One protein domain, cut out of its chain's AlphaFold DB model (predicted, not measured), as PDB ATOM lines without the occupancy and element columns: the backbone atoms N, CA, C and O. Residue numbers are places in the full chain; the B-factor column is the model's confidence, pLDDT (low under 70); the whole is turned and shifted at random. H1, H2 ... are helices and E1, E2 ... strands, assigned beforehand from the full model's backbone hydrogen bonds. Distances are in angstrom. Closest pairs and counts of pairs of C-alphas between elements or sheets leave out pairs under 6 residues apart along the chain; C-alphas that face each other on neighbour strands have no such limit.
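AT A GLANCE: This is residues 19 to 59 and 68 to 141 of the 605 residues of the protein "Hypothetical protein" of Haptolina brevifila (UniProt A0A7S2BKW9). A long straight helix, H2, sticks out with residues 40 to 59 as an arm from a loose head of two separate strand hairpins and two shorter helices. In the head, H1 packs on the hairpin of E1 and E2, with H3 near H1, while the second hairpin, E3 and E4, is set off from the other named elements. The printed part has 115 residues, with three named helices and then four named strands along the chain, H1 H2 H3 E1 E2 E3 E4, in two antiparallel two-stranded sheets, E1 - E2 and E3 - E4. The class is mixed, helices and strands. The whole is only just extended, close to loose, with a radius of gyration of the C-alphas of 20.1 A, and it spans 68 by 33 by 26 A, the arm making much of the longest span.

HOW THE PARTS SIT: Start with H1, residues 19 to 33, and look at His 24: its C-alpha is 4.6 A from that of Ala 87, the closest pair between H1 and E1, residues 87 to 92. Next find H2, residues 36 to 56, which is apart from H1. At H3, residues 72 to 79, the C-alphas of His 27 and Asp 76 are the closest to H1 at 7.4 A; H1 and H3 are close but not clearly touching, and run opposite ways at a shallow tilt of 21 degrees. E1 forms an antiparallel hairpin with E2, residues 107 to 111, at 169 degrees between directions; look for N 89 and O 109, 2.7 A apart and within hydrogen-bond range. E3, residues 116 to 120, and E4, residues 136 to 140, form another antiparallel hairpin at 152 degrees, with N 118 and O 138 within hydrogen-bond range at 2.8 A. E3 and E4 are apart from E1 and E2. In H1, H2 and H3 every O i to N i+4 pair is within hydrogen-bond range.

IN THESE COORDINATES: Find C-alpha 19 at (-19.194, 39.496, 92.443); from there H1 runs 20.6 A to C-alpha 33. H2 runs 30.2 A from C-alpha 36 to C-alpha 56 at (8.004, -1.123, 80.536), and H3 covers 10.5 A. E1 measures 15.7 A, E2 13.5 A, E3 12.1 A and E4 12.5 A, ending at C-alpha 140 at (6.655, 41.438, 96.794).

THE WHOLE: The C-alphas of Gly 58 and Gln 101, the two farthest apart, are 69.4 A from each other. Residues 60 to 67 are not printed, and C-alphas 59 and 68 are 21.3 A apart across this cut. The links E1 to E2 and E3 to E4 are long. The mean pLDDT of the printed part is 77.5, and it is under 70 at residues 33 to 40, 57 to 59, 68 to 72, 95 to 100, 102 and 125 to 128.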
ATOM      1  N   HIS A  19     -19.829  40.504  93.288       78.06
ATOM      2  CA  HIS A  19     -19.194  39.496  92.443       78.06
ATOM      3  C   HIS A  19     -17.656  39.572  92.472       78.06
ATOM      4  O   HIS A  19     -17.026  38.530  92.606       78.06
ATOM      5  N   VAL A  20     -17.052  40.770  92.462       78.06
ATOM      6  CA  VAL A  20     -15.586  40.954  92.562       78.06
ATOM      7  C   VAL A  20     -15.072  40.486  93.922       78.06
ATOM      8  O   VAL A  20     -14.062  39.801  94.020       78.06
ATOM      9  N   ARG A  21     -15.813  40.779  94.997       76.00
ATOM     10  CA  ARG A  21     -15.454  40.309  96.346       76.00
ATOM     11  C   ARG A  21     -15.537  38.789  96.471       76.00
ATOM     12  O   ARG A  21     -14.670  38.185  97.091       76.00
ATOM     13  N   ARG A  22     -16.563  38.174  95.873       80.44
ATOM     14  CA  ARG A  22     -16.679  36.713  95.792       80.44
ATOM     15  C   ARG A  22     -15.516  36.114  95.000       80.44
ATOM     16  O   ARG A  22     -14.967  35.113  95.439       80.44
ATOM     17  N   LEU A  23     -15.118  36.752  93.900       81.06
ATOM     18  CA  LEU A  23     -13.980  36.337  93.082       81.06
ATOM     19  C   LEU A  23     -12.659  36.397  93.869       81.06
ATOM     20  O   LEU A  23     -11.922  35.421  93.891       81.06
ATOM     21  N   HIS A  24     -12.400  37.481  94.613       82.00
ATOM     22  CA  HIS A  24     -11.215  37.591  95.480       82.00
ATOM     23  C   HIS A  24     -11.158  36.484  96.545       82.00
ATOM     24  O   HIS A  24     -10.100  35.895  96.753       82.00
ATOM     25  N   LEU A  25     -12.292  36.168  97.183       81.69
ATOM     26  CA  LEU A  25     -12.376  35.071  98.153       81.69
ATOM     27  C   LEU A  25     -12.178  33.702  97.489       81.69
ATOM     28  O   LEU A  25     -11.513  32.842  98.056       81.69
ATOM     29  N   GLN A  26     -12.713  33.500  96.281       81.69
ATOM     30  CA  GLN A  26     -12.494  32.276  95.506       81.69
ATOM     31  C   GLN A  26     -11.020  32.105  95.127       81.69
ATOM     32  O   GLN A  26     -10.482  31.020  95.333       81.69
ATOM     33  N   HIS A  27     -10.351  33.159  94.648       81.25
ATOM     34  CA  HIS A  27      -8.911  33.132  94.376       81.25
ATOM     35  C   HIS A  27      -8.102  32.874  95.646       81.25
ATOM     36  O   HIS A  27      -7.189  32.058  95.627       81.25
ATOM     37  N   TRP A  28      -8.453  33.500  96.773       80.81
ATOM     38  CA  TRP A  28      -7.797  33.242  98.057       80.81
ATOM     39  C   TRP A  28      -7.916  31.776  98.487       80.81
ATOM     40  O   TRP A  28      -6.901  31.132  98.745       80.81
ATOM     41  N   VAL A  29      -9.136  31.227  98.510       79.25
ATOM     42  CA  VAL A  29      -9.384  29.826  98.887       79.25
ATOM     43  C   VAL A  29      -8.678  28.874  97.924       79.25
ATOM     44  O   VAL A  29      -8.059  27.912  98.367       79.25
ATOM     45  N   ARG A  30      -8.709  29.158  96.616       75.19
ATOM     46  CA  ARG A  30      -7.998  28.372  95.601       75.19
ATOM     47  C   ARG A  30      -6.490  28.380  95.855       75.19
ATOM     48  O   ARG A  30      -5.883  27.318  95.868       75.19
ATOM     49  N   ARG A  31      -5.897  29.541  96.136       75.38
ATOM     50  CA  ARG A  31      -4.462  29.692  96.434       75.38
ATOM     51  C   ARG A  31      -4.046  29.055  97.758       75.38
ATOM     52  O   ARG A  31      -2.941  28.537  97.850       75.38
ATOM     53  N   GLN A  32      -4.916  29.062  98.766       71.62
ATOM     54  CA  GLN A  32      -4.689  28.302  99.998       71.62
ATOM     55  C   GLN A  32      -4.808  26.788  99.766       71.62
ATOM     56  O   GLN A  32      -4.031  26.023 100.326       71.62
ATOM     57  N   ALA A  33      -5.751  26.340  98.933       62.09
ATOM     58  CA  ALA A  33      -5.937  24.925  98.606       62.09
ATOM     59  C   ALA A  33      -4.807  24.363  97.722       62.09
ATOM     60  O   ALA A  33      -4.442  23.196  97.872       62.09
ATOM     61  N   LEU A  34      -4.222  25.198  96.856       62.41
ATOM     62  CA  LEU A  34      -3.027  24.938  96.039       62.41
ATOM     63  C   LEU A  34      -1.725  24.974  96.867       62.41
ATOM     64  O   LEU A  34      -0.703  25.487  96.411       62.41
ATOM     65  N   HIS A  35      -1.745  24.456  98.100       57.00
ATOM     66  CA  HIS A  35      -0.527  24.245  98.885       57.00
ATOM     67  C   HIS A  35       0.489  23.483  98.019       57.00
ATOM     68  O   HIS A  35       0.229  22.348  97.611       57.00
ATOM     69  N   SER A  36       1.618  24.136  97.722       56.53
ATOM     70  CA  SER A  36       2.611  23.746  96.709       56.53
ATOM     71  C   SER A  36       3.094  22.309  96.847       56.53
ATOM     72  O   SER A  36       3.368  21.655  95.847       56.53
ATOM     73  N   ASP A  37       3.138  21.792  98.074       65.38
ATOM     74  CA  ASP A  37       3.590  20.432  98.342       65.38
ATOM     75  C   ASP A  37       2.639  19.392  97.744       65.38
ATOM     76  O   ASP A  37       3.096  18.463  97.099       65.38
ATOM     77  N   ARG A  38       1.315  19.588  97.828       68.69
ATOM     78  CA  ARG A  38       0.342  18.616  97.297       68.69
ATOM     79  C   ARG A  38       0.316  18.572  95.774       68.69
ATOM     80  O   ARG A  38       0.128  17.504  95.199       68.69
ATOM     81  N   GLU A  39       0.438  19.723  95.116       67.75
ATOM     82  CA  GLU A  39       0.495  19.784  93.651       67.75
ATOM     83  C   GLU A  39       1.810  19.193  93.141       67.75
ATOM     84  O   GLU A  39       1.795  18.389  92.207       67.75
ATOM     85  N   ARG A  40       2.918  19.500  93.824       68.12
ATOM     86  CA  ARG A  40       4.225  18.894  93.579       68.12
ATOM     87  C   ARG A  40       4.190  17.381  93.783       68.12
ATOM     88  O   ARG A  40       4.660  16.659  92.916       68.12
ATOM     89  N   ASP A  41       3.593  16.882  94.860       73.62
ATOM     90  CA  ASP A  41       3.512  15.445  95.144       73.62
ATOM     91  C   ASP A  41       2.643  14.715  94.109       73.62
ATOM     92  O   ASP A  41       3.013  13.647  93.626       73.62
ATOM     93  N   ARG A  42       1.527  15.324  93.678       74.12
ATOM     94  CA  ARG A  42       0.714  14.804  92.564       74.12
ATOM     95  C   ARG A  42       1.465  14.817  91.239       74.12
ATOM     96  O   ARG A  42       1.279  13.915  90.429       74.12
ATOM     97  N   ALA A  43       2.264  15.849  90.976       70.94
ATOM     98  CA  ALA A  43       3.123  15.889  89.799       70.94
ATOM     99  C   ALA A  43       4.197  14.794  89.874       70.94
ATOM    100  O   ALA A  43       4.391  14.096  88.886       70.94
ATOM    101  N   LYS A  44       4.798  14.566  91.051       77.44
ATOM    102  CA  LYS A  44       5.840  13.543  91.256       77.44
ATOM    103  C   LYS A  44       5.296  12.148  91.022       77.44
ATOM    104  O   LYS A  44       5.931  11.358  90.340       77.44
ATOM    105  N   LEU A  45       4.103  11.873  91.540       79.50
ATOM    106  CA  LEU A  45       3.454  10.579  91.372       79.50
ATOM    107  C   LEU A  45       3.091  10.310  89.903       79.50
ATOM    108  O   LEU A  45       3.358   9.223  89.406       79.50
ATOM    109  N   ARG A  46       2.573  11.320  89.186       78.19
ATOM    110  CA  ARG A  46       2.312  11.219  87.736       78.19
ATOM    111  C   ARG A  46       3.588  11.008  86.924       78.19
ATOM    112  O   ARG A  46       3.578  10.247  85.968       78.19
ATOM    113  N   GLU A  47       4.671  11.696  87.276       75.75
ATOM    114  CA  GLU A  47       5.950  11.564  86.575       75.75
ATOM    115  C   GLU A  47       6.581  10.187  86.811       75.75
ATOM    116  O   GLU A  47       7.019   9.559  85.856       75.75
ATOM    117  N   GLN A  48       6.533   9.672  88.043       79.44
ATOM    118  CA  GLN A  48       6.977   8.310  88.358       79.44
ATOM    119  C   GLN A  48       6.184   7.250  87.586       79.44
ATOM    120  O   GLN A  48       6.771   6.298  87.083       79.44
ATOM    121  N   GLU A  49       4.866   7.415  87.465       81.00
ATOM    122  CA  GLU A  49       4.013   6.515  86.681       81.00
ATOM    123  C   GLU A  49       4.383   6.547  85.189       81.00
ATOM    124  O   GLU A  49       4.592   5.497  84.587       81.00
ATOM    125  N   LEU A  50       4.587   7.740  84.616       74.94
ATOM    126  CA  LEU A  50       5.027   7.900  83.224       74.94
ATOM    127  C   LEU A  50       6.425   7.318  82.968       74.94
ATOM    128  O   LEU A  50       6.659   6.724  81.915       74.94
ATOM    129  N   GLU A  51       7.364   7.482  83.903       74.56
ATOM    130  CA  GLU A  51       8.704   6.893  83.805       74.56
ATOM    131  C   GLU A  51       8.655   5.360  83.875       74.56
ATOM    132  O   GLU A  51       9.345   4.691  83.102       74.56
ATOM    133  N   LEU A  52       7.804   4.796  84.740       78.94
ATOM    134  CA  LEU A  52       7.588   3.350  84.836       78.94
ATOM    135  C   LEU A  52       6.949   2.783  83.563       78.94
ATOM    136  O   LEU A  52       7.442   1.787  83.030       78.94
ATOM    137  N   ASP A  53       5.917   3.438  83.032       76.38
ATOM    138  CA  ASP A  53       5.278   3.052  81.769       76.38
ATOM    139  C   ASP A  53       6.270   3.111  80.603       76.38
ATOM    140  O   ASP A  53       6.317   2.221  79.745       76.38
ATOM    141  N   ARG A  54       7.121   4.140  80.573       73.38
ATOM    142  CA  ARG A  54       8.164   4.299  79.556       73.38
ATOM    143  C   ARG A  54       9.241   3.216  79.654       73.38
ATOM    144  O   ARG A  54       9.691   2.723  78.620       73.38
ATOM    145  N   ALA A  55       9.622   2.820  80.869       70.94
ATOM    146  CA  ALA A  55      10.561   1.724  81.102       70.94
ATOM    147  C   ALA A  55       9.979   0.360  80.685       70.94
ATOM    148  O   ALA A  55      10.698  -0.474  80.140       70.94
ATOM    149  N   GLN A  56       8.676   0.136  80.889       73.88
ATOM    150  CA  GLN A  56       8.004  -1.123  80.536       73.88
ATOM    151  C   GLN A  56       7.664  -1.240  79.041       73.88
ATOM    152  O   GLN A  56       7.647  -2.344  78.498       73.88
ATOM    153  N   SER A  57       7.414  -0.121  78.358       65.12
ATOM    154  CA  SER A  57       6.978  -0.089  76.949       65.12
ATOM    155  C   SER A  57       8.111  -0.095  75.912       65.12
ATOM    156  O   SER A  57       7.842   0.000  74.714       65.12
ATOM    157  N   GLY A  58       9.378  -0.217  76.326       56.69
ATOM    158  CA  GLY A  58      10.505  -0.375  75.396       56.69
ATOM    159  C   GLY A  58      10.722   0.812  74.446       56.69
ATOM    160  O   GLY A  58      11.222   0.628  73.338       56.69
ATOM    161  N   GLY A  59      10.337   2.029  74.848       55.38
ATOM    162  CA  GLY A  59      10.634   3.249  74.089       55.38
ATOM    163  C   GLY A  59       9.711   3.546  72.901       55.38
ATOM    164  O   GLY A  59      10.081   4.332  72.026       55.38
ATOM    165  N   GLN A  68       0.043  20.624  78.606       56.03
ATOM    166  CA  GLN A  68       0.657  21.199  79.791       56.03
ATOM    167  C   GLN A  68      -0.368  22.171  80.352       56.03
ATOM    168  O   GLN A  68      -0.518  23.296  79.878       56.03
ATOM    169  N   MET A  69      -1.143  21.698  81.327       54.94
ATOM    170  CA  MET A  69      -2.049  22.552  82.070       54.94
ATOM    171  C   MET A  69      -1.195  23.650  82.698       54.94
ATOM    172  O   MET A  69      -0.394  23.377  83.593       54.94
ATOM    173  N   LYS A  70      -1.351  24.883  82.198       62.59
ATOM    174  CA  LYS A  70      -0.789  26.080  82.828       62.59
ATOM    175  C   LYS A  70      -1.117  26.031  84.317       62.59
ATOM    176  O   LYS A  70      -2.232  25.641  84.681       62.59
ATOM    177  N   SER A  71      -0.171  26.428  85.169       68.69
ATOM    178  CA  SER A  71      -0.432  26.441  86.609       68.69
ATOM    179  C   SER A  71      -1.695  27.261  86.888       68.69
ATOM    180  O   SER A  71      -1.964  28.278  86.236       68.69
ATOM    181  N   ALA A  72      -2.492  26.832  87.865       69.19
ATOM    182  CA  ALA A  72      -3.710  27.550  88.234       69.19
ATOM    183  C   ALA A  72      -3.423  29.011  88.642       69.19
ATOM    184  O   ALA A  72      -4.286  29.873  88.505       69.19
ATOM    185  N   TYR A  73      -2.194  29.300  89.087       71.19
ATOM    186  CA  TYR A  73      -1.712  30.651  89.361       71.19
ATOM    187  C   TYR A  73      -1.542  31.498  88.098       71.19
ATOM    188  O   TYR A  73      -1.962  32.653  88.100       71.19
ATOM    189  N   VAL A  74      -0.961  30.939  87.033       74.81
ATOM    190  CA  VAL A  74      -0.804  31.639  85.749       74.81
ATOM    191  C   VAL A  74      -2.173  31.938  85.143       74.81
ATOM    192  O   VAL A  74      -2.416  33.064  84.725       74.81
ATOM    193  N   LEU A  75      -3.104  30.980  85.182       77.00
ATOM    194  CA  LEU A  75      -4.477  31.190  84.706       77.00
ATOM    195  C   LEU A  75      -5.214  32.276  85.507       77.00
ATOM    196  O   LEU A  75      -5.883  33.128  84.927       77.00
ATOM    197  N   ASP A  76      -5.072  32.271  86.837       75.75
ATOM    198  CA  ASP A  76      -5.651  33.303  87.701       75.75
ATOM    199  C   ASP A  76      -5.067  34.692  87.381       75.75
ATOM    200  O   ASP A  76      -5.817  35.665  87.318       75.75
ATOM    201  N   LEU A  77      -3.753  34.789  87.154       80.69
ATOM    202  CA  LEU A  77      -3.075  36.041  86.804       80.69
ATOM    203  C   LEU A  77      -3.477  36.554  85.413       80.69
ATOM    204  O   LEU A  77      -3.738  37.743  85.268       80.69
ATOM    205  N   GLU A  78      -3.582  35.667  84.417       80.81
ATOM    206  CA  GLU A  78      -4.063  35.988  83.062       80.81
ATOM    207  C   GLU A  78      -5.516  36.488  83.075       80.81
ATOM    208  O   GLU A  78      -5.895  37.337  82.270       80.81
ATOM    209  N   SER A  79      -6.337  35.980  84.001       77.44
ATOM    210  CA  SER A  79      -7.739  36.388  84.149       77.44
ATOM    211  C   SER A  79      -7.935  37.704  84.913       77.44
ATOM    212  O   SER A  79      -9.031  38.271  84.881       77.44
ATOM    213  N   ASP A  80      -6.905  38.193  85.610       79.06
ATOM    214  CA  ASP A  80      -6.968  39.439  86.366       79.06
ATOM    215  C   ASP A  80      -6.716  40.636  85.430       79.06
ATOM    216  O   ASP A  80      -5.591  40.817  84.958       79.06
ATOM    217  N   PRO A  81      -7.704  41.522  85.203       76.12
ATOM    218  CA  PRO A  81      -7.532  42.688  84.335       76.12
ATOM    219  C   PRO A  81      -6.482  43.683  84.848       76.12
ATOM    220  O   PRO A  81      -6.039  44.540  84.090       76.12
ATOM    221  N   SER A  82      -6.099  43.611  86.128       78.38
ATOM    222  CA  SER A  82      -5.002  44.414  86.677       78.38
ATOM    223  C   SER A  82      -3.622  43.796  86.435       78.38
ATOM    224  O   SER A  82      -2.617  44.486  86.587       78.38
ATOM    225  N   GLY A  83      -3.552  42.506  86.085       82.50
ATOM    226  CA  GLY A  83      -2.299  41.776  85.894       82.50
ATOM    227  C   GLY A  83      -1.437  41.660  87.157       82.50
ATOM    228  O   GLY A  83      -0.240  41.409  87.050       82.50
ATOM    229  N   ILE A  84      -2.009  41.884  88.348       85.56
ATOM    230  CA  ILE A  84      -1.318  41.795  89.650       85.56
ATOM    231  C   ILE A  84      -1.610  40.447  90.325       85.56
ATOM    232  O   ILE A  84      -0.792  39.902  91.074       85.56
ATOM    233  N   GLY A  85      -2.801  39.903  90.079       84.94
ATOM    234  CA  GLY A  85      -3.333  38.739  90.758       84.94
ATOM    235  C   GLY A  85      -3.558  39.033  92.237       84.94
ATOM    236  O   GLY A  85      -3.120  38.245  93.072       84.94
ATOM    237  N   PHE A  86      -4.189  40.152  92.591       87.06
ATOM    238  CA  PHE A  86      -4.487  40.473  93.993       87.06
ATOM    239  C   PHE A  86      -5.716  39.694  94.487       87.06
ATOM    240  O   PHE A  86      -6.801  39.808  93.925       87.06
ATOM    241  N   ALA A  87      -5.580  38.934  95.577       85.50
ATOM    242  CA  ALA A  87      -6.693  38.210  96.189       85.50
ATOM    243  C   ALA A  87      -6.812  38.527  97.682       85.50
ATOM    244  O   ALA A  87      -5.907  38.242  98.466       85.50
ATOM    245  N   TYR A  88      -7.953  39.096  98.072       86.38
ATOM    246  CA  TYR A  88      -8.294  39.414  99.459       86.38
ATOM    247  C   TYR A  88      -8.978  38.224 100.142       86.38
ATOM    248  O   TYR A  88     -10.052  37.796  99.717       86.38
ATOM    249  N   GLY A  89      -8.368  37.725 101.214       83.50
ATOM    250  CA  GLY A  89      -8.796  36.550 101.974       83.50
ATOM    251  C   GLY A  89      -9.705  36.829 103.165       83.50
ATOM    252  O   GLY A  89     -10.258  35.894 103.732       83.50
ATOM    253  N   GLY A  90      -9.906  38.096 103.528       83.88
ATOM    254  CA  GLY A  90     -10.773  38.472 104.640       83.88
ATOM    255  C   GLY A  90     -10.033  39.150 105.785       83.88
ATOM    256  O   GLY A  90      -8.846  39.460 105.699       83.88
ATOM    257  N   CYS A  91     -10.787  39.429 106.843       83.81
ATOM    258  CA  CYS A  91     -10.318  40.115 108.037       83.81
ATOM    259  C   CYS A  91     -10.897  39.414 109.274       83.81
ATOM    260  O   CYS A  91     -12.105  39.160 109.313       83.81
ATOM    261  N   GLU A  92     -10.040  39.092 110.242       81.88
ATOM    262  CA  GLU A  92     -10.354  38.332 111.451       81.88
ATOM    263  C   GLU A  92     -10.020  39.139 112.723       81.88
ATOM    264  O   GLU A  92      -8.929  39.700 112.800       81.88
ATOM    265  N   PRO A  93     -10.907  39.191 113.735       77.50
ATOM    266  CA  PRO A  93     -12.255  38.629 113.736       77.50
ATOM    267  C   PRO A  93     -13.196  39.426 112.817       77.50
ATOM    268  O   PRO A  93     -13.200  40.654 112.786       77.50
ATOM    269  N   GLY A  94     -14.013  38.712 112.040       71.06
ATOM    270  CA  GLY A  94     -15.037  39.340 111.206       71.06
ATOM    271  C   GLY A  94     -16.196  39.899 112.044       71.06
ATOM    272  O   GLY A  94     -16.335  39.594 113.224       71.06
ATOM    273  N   ARG A  95     -17.114  40.645 111.412       65.06
ATOM    274  CA  ARG A  95     -18.267  41.290 112.087       65.06
ATOM    275  C   ARG A  95     -19.109  40.339 112.961       65.06
ATOM    276  O   ARG A  95     -19.669  40.780 113.955       65.06
ATOM    277  N   LEU A  96     -19.207  39.061 112.575       62.38
ATOM    278  CA  LEU A  96     -19.922  38.016 113.322       62.38
ATOM    279  C   LEU A  96     -19.065  37.375 114.428       62.38
ATOM    280  O   LEU A  96     -19.600  37.042 115.476       62.38
ATOM    281  N   GLY A  97     -17.751  37.242 114.214       59.84
ATOM    282  CA  GLY A  97     -16.815  36.657 115.186       59.84
ATOM    283  C   GLY A  97     -16.442  37.602 116.331       59.84
ATOM    284  O   GLY A  97     -15.969  37.154 117.363       59.84
ATOM    285  N   ALA A  98     -16.692  38.902 116.166       62.03
ATOM    286  CA  ALA A  98     -16.520  39.914 117.206       62.03
ATOM    287  C   ALA A  98     -17.737  40.049 118.150       62.03
ATOM    288  O   ALA A  98     -17.722  40.901 119.032       62.03
ATOM    289  N   HIS A  99     -18.826  39.288 117.943       66.25
ATOM    290  CA  HIS A  99     -20.088  39.393 118.705       66.25
ATOM    291  C   HIS A  99     -20.628  40.833 118.876       66.25
ATOM    292  O   HIS A  99     -21.297  41.150 119.855       66.25
ATOM    293  N   GLY A 100     -20.344  41.725 117.919       65.19
ATOM    294  CA  GLY A 100     -20.739  43.137 117.982       65.19
ATOM    295  C   GLY A 100     -19.900  44.012 118.923       65.19
ATOM    296  O   GLY A 100     -20.185  45.203 119.031       65.19
ATOM    297  N   GLN A 101     -18.866  43.462 119.561       71.75
ATOM    298  CA  GLN A 101     -17.927  44.214 120.385       71.75
ATOM    299  C   GLN A 101     -16.810  44.833 119.526       71.75
ATOM    300  O   GLN A 101     -16.386  44.234 118.531       71.75
ATOM    301  N   PRO A 102     -16.333  46.042 119.867       69.94
ATOM    302  CA  PRO A 102     -15.179  46.633 119.207       69.94
ATOM    303  C   PRO A 102     -13.930  45.799 119.511       69.94
ATOM    304  O   PRO A 102     -13.617  45.541 120.669       69.94
ATOM    305  N   VAL A 103     -13.220  45.380 118.462       77.62
ATOM    306  CA  VAL A 103     -11.960  44.637 118.581       77.62
ATOM    307  C   VAL A 103     -10.813  45.548 118.171       77.62
ATOM    308  O   VAL A 103     -10.843  46.140 117.092       77.62
ATOM    309  N   GLU A 104      -9.802  45.655 119.030       81.19
ATOM    310  CA  GLU A 104      -8.652  46.542 118.815       81.19
ATOM    311  C   GLU A 104      -7.747  46.063 117.670       81.19
ATOM    312  O   GLU A 104      -7.232  46.872 116.898       81.19
ATOM    313  N   HIS A 105      -7.607  44.745 117.499       83.56
ATOM    314  CA  HIS A 105      -6.729  44.141 116.501       83.56
ATOM    315  C   HIS A 105      -7.504  43.339 115.457       83.56
ATOM    316  O   HIS A 105      -8.279  42.442 115.777       83.56
ATOM    317  N   HIS A 106      -7.233  43.640 114.190       83.62
ATOM    318  CA  HIS A 106      -7.798  42.951 113.039       83.62
ATOM    319  C   HIS A 106      -6.664  42.367 112.192       83.62
ATOM    320  O   HIS A 106      -5.778  43.092 111.740       83.62
ATOM    321  N   LYS A 107      -6.693  41.056 111.954       87.50
ATOM    322  CA  LYS A 107      -5.761  40.352 111.075       87.50
ATOM    323  C   LYS A 107      -6.339  40.286 109.671       87.50
ATOM    324  O   LYS A 107      -7.407  39.721 109.461       87.50
ATOM    325  N   VAL A 108      -5.631  40.861 108.705       86.88
ATOM    326  CA  VAL A 108      -6.050  40.876 107.301       86.88
ATOM    327  C   VAL A 108      -5.251  39.853 106.508       86.88
ATOM    328  O   VAL A 108      -4.025  39.817 106.581       86.88
ATOM    329  N   HIS A 109      -5.955  39.052 105.715       88.38
ATOM    330  CA  HIS A 109      -5.371  38.043 104.845       88.38
ATOM    331  C   HIS A 109      -5.467  38.488 103.386       88.38
ATOM    332  O   HIS A 109      -6.542  38.861 102.914       88.38
ATOM    333  N   TYR A 110      -4.354  38.453 102.659       89.00
ATOM    334  CA  TYR A 110      -4.311  38.729 101.223       89.00
ATOM    335  C   TYR A 110      -3.143  37.991 100.560       89.00
ATOM    336  O   TYR A 110      -2.225  37.529 101.233       89.00
ATOM    337  N   SER A 111      -3.186  37.866  99.235       86.69
ATOM    338  CA  SER A 111      -2.086  37.332  98.426       86.69
ATOM    339  C   SER A 111      -1.923  38.130  97.138       86.69
ATOM    340  O   SER A 111      -2.906  38.611  96.572       86.69
ATOM    341  N   ILE A 112      -0.681  38.240  96.679       87.94
ATOM    342  CA  ILE A 112      -0.287  38.918  95.443       87.94
ATOM    343  C   ILE A 112       0.479  37.894  94.610       87.94
ATOM    344  O   ILE A 112       1.280  37.148  95.167       87.94
ATOM    345  N   ALA A 113       0.161  37.791  93.319       86.75
ATOM    346  CA  ALA A 113       0.778  36.797  92.445       86.75
ATOM    347  C   ALA A 113       2.001  37.362  91.721       86.75
ATOM    348  O   ALA A 113       3.022  36.688  91.664       86.75
ATOM    349  N   LYS A 114       1.910  38.588  91.200       89.88
ATOM    350  CA  LYS A 114       3.014  39.235  90.493       89.88
ATOM    351  C   LYS A 114       4.013  39.842  91.481       89.88
ATOM    352  O   LYS A 114       3.620  40.555  92.404       89.88
ATOM    353  N   ALA A 115       5.292  39.538  91.292       92.19
ATOM    354  CA  ALA A 115       6.374  40.166  92.036       92.19
ATOM    355  C   ALA A 115       6.553  41.624  91.587       92.19
ATOM    356  O   ALA A 115       6.324  41.969  90.425       92.19
ATOM    357  N   GLY A 116       6.956  42.485  92.517       92.25
ATOM    358  CA  GLY A 116       7.171  43.899  92.249       92.25
ATOM    359  C   GLY A 116       6.897  44.795  93.448       92.25
ATOM    360  O   GLY A 116       6.637  44.343  94.565       92.25
ATOM    361  N   THR A 117       6.949  46.095  93.186       93.19
ATOM    362  CA  THR A 117       6.730  47.135  94.187       93.19
ATOM    363  C   THR A 117       5.342  47.735  94.015       93.19
ATOM    364  O   THR A 117       4.964  48.161  92.924       93.19
ATOM    365  N   TYR A 118       4.582  47.781  95.105       90.56
ATOM    366  CA  TYR A 118       3.182  48.182  95.127       90.56
ATOM    367  C   TYR A 118       2.908  49.197  96.234       90.56
ATOM    368  O   TYR A 118       3.528  49.183  97.297       90.56
ATOM    369  N   TRP A 119       1.892  50.029  96.012       89.81
ATOM    370  CA  TRP A 119       1.282  50.855  97.048       89.81
ATOM    371  C   TRP A 119      -0.016  50.199  97.521       89.81
ATOM    372  O   TRP A 119      -1.010  50.149  96.797       89.81
ATOM    373  N   LEU A 120      -0.013  49.671  98.745       88.56
ATOM    374  CA  LEU A 120      -1.177  49.025  99.340       88.56
ATOM    375  C   LEU A 120      -2.056  50.066 100.035       88.56
ATOM    376  O   LEU A 120      -1.713  50.585 101.098       88.56
ATOM    377  N   HIS A 121      -3.222  50.336  99.454       86.50
ATOM    378  CA  HIS A 121      -4.235  51.177 100.080       86.50
ATOM    379  C   HIS A 121      -5.121  50.364 101.027       86.50
ATOM    380  O   HIS A 121      -5.703  49.352 100.639       86.50
ATOM    381  N   VAL A 122      -5.280  50.847 102.260       85.50
ATOM    382  CA  VAL A 122      -6.202  50.275 103.248       85.50
ATOM    383  C   VAL A 122      -7.167  51.366 103.691       85.50
ATOM    384  O   VAL A 122      -6.742  52.425 104.140       85.50
ATOM    385  N   ALA A 123      -8.468  51.118 103.553       82.62
ATOM    386  CA  ALA A 123      -9.516  52.099 103.825       82.62
ATOM    387  C   ALA A 123     -10.698  51.474 104.575       82.62
ATOM    388  O   ALA A 123     -10.976  50.276 104.452       82.62
ATOM    389  N   LEU A 124     -11.436  52.297 105.325       76.75
ATOM    390  CA  LEU A 124     -12.657  51.856 105.999       76.75
ATOM    391  C   LEU A 124     -13.798  51.687 104.992       76.75
ATOM    392  O   LEU A 124     -14.176  52.618 104.284       76.75
ATOM    393  N   ARG A 125     -14.420  50.503 104.988       69.75
ATOM    394  CA  ARG A 125     -15.459  50.109 104.019       69.75
ATOM    395  C   ARG A 125     -16.647  51.077 103.908       69.75
ATOM    396  O   ARG A 125     -17.262  51.132 102.848       69.75
ATOM    397  N   ALA A 126     -17.022  51.750 104.995       67.81
ATOM    398  CA  ALA A 126     -18.191  52.635 105.028       67.81
ATOM    399  C   ALA A 126     -17.878  54.076 104.601       67.81
ATOM    400  O   ALA A 126     -18.772  54.770 104.137       67.81
ATOM    401  N   GLN A 127     -16.630  54.514 104.769       68.69
ATOM    402  CA  GLN A 127     -16.233  55.914 104.594       68.69
ATOM    403  C   GLN A 127     -15.332  56.113 103.371       68.69
ATOM    404  O   GLN A 127     -15.099  57.249 102.980       68.69
ATOM    405  N   SER A 128     -14.795  55.030 102.790       65.38
ATOM    406  CA  SER A 128     -13.794  55.037 101.708       65.38
ATOM    407  C   SER A 128     -12.555  55.903 101.989       65.38
ATOM    408  O   SER A 128     -11.719  56.088 101.108       65.38
ATOM    409  N   ALA A 129     -12.408  56.398 103.220       74.56
ATOM    410  CA  ALA A 129     -11.269  57.168 103.672       74.56
ATOM    411  C   ALA A 129     -10.096  56.215 103.956       74.56
ATOM    412  O   ALA A 129     -10.300  55.193 104.634       74.56
ATOM    413  N   PRO A 130      -8.888  56.511 103.439       79.69
ATOM    414  CA  PRO A 130      -7.700  55.736 103.757       79.69
ATOM    415  C   PRO A 130      -7.426  55.807 105.259       79.69
ATOM    416  O   PRO A 130      -7.624  56.843 105.896       79.69
ATOM    417  N   LEU A 131      -6.967  54.696 105.829       84.06
ATOM    418  CA  LEU A 131      -6.460  54.698 107.194       84.06
ATOM    419  C   LEU A 131      -5.249  55.640 107.289       84.06
ATOM    420  O   LEU A 131      -4.515  55.791 106.306       84.06
ATOM    421  N   PRO A 132      -4.985  56.239 108.462       85.06
ATOM    422  CA  PRO A 132      -3.736  56.951 108.686       85.06
ATOM    423  C   PRO A 132      -2.544  56.086 108.256       85.06
ATOM    424  O   PRO A 132      -2.482  54.904 108.599       85.06
ATOM    425  N   ARG A 133      -1.605  56.683 107.510       85.75
ATOM    426  CA  ARG A 133      -0.407  56.031 106.937       85.75
ATOM    427  C   ARG A 133      -0.649  55.087 105.748       85.75
ATOM    428  O   ARG A 133       0.318  54.528 105.247       85.75
ATOM    429  N   SER A 134      -1.883  54.946 105.262       88.62
ATOM    430  CA  SER A 134      -2.152  54.396 103.927       88.62
ATOM    431  C   SER A 134      -1.935  55.490 102.864       88.62
ATOM    432  O   SER A 134      -2.443  56.598 103.051       88.62
ATOM    433  N   PRO A 135      -1.281  55.202 101.721       90.25
ATOM    434  CA  PRO A 135      -0.837  53.879 101.274       90.25
ATOM    435  C   PRO A 135       0.467  53.393 101.919       90.25
ATOM    436  O   PRO A 135       1.354  54.176 102.241       90.25
ATOM    437  N   PHE A 136       0.591  52.071 102.041       90.12
ATOM    438  CA  PHE A 136       1.799  51.397 102.514       90.12
ATOM    439  C   PHE A 136       2.679  50.967 101.337       90.12
ATOM    440  O   PHE A 136       2.170  50.417 100.360       90.12
ATOM    441  N   HIS A 137       3.991  51.174 101.445       91.19
ATOM    442  CA  HIS A 137       4.961  50.664 100.475       91.19
ATOM    443  C   HIS A 137       5.160  49.157 100.681       91.19
ATOM    444  O   HIS A 137       5.565  48.729 101.763       91.19
ATOM    445  N   LEU A 138       4.863  48.357  99.660       91.38
ATOM    446  CA  LEU A 138       4.899  46.900  99.708       91.38
ATOM    447  C   LEU A 138       5.813  46.363  98.607       91.38
ATOM    448  O   LEU A 138       5.560  46.595  97.430       91.38
ATOM    449  N   VAL A 139       6.840  45.609  98.987       93.44
ATOM    450  CA  VAL A 139       7.715  44.894  98.050       93.44
ATOM    451  C   VAL A 139       7.361  43.414  98.105       93.44
ATOM    452  O   VAL A 139       7.415  42.798  99.169       93.44
ATOM    453  N   VAL A 140       6.965  42.858  96.965       92.62
ATOM    454  CA  VAL A 140       6.655  41.438  96.794       92.62
ATOM    455  C   VAL A 140       7.812  40.806  96.034       92.62
ATOM    456  O   VAL A 140       7.948  41.031  94.833       92.62
ATOM    457  N   ALA A 141       8.636  40.035  96.737       92.94
ATOM    458  CA  ALA A 141       9.713  39.271  96.121       92.94
ATOM    459  C   ALA A 141       9.169  37.988  95.458       92.94
ATOM    460  O   ALA A 141       8.170  37.435  95.939       92.94
TER     461      ALA A 141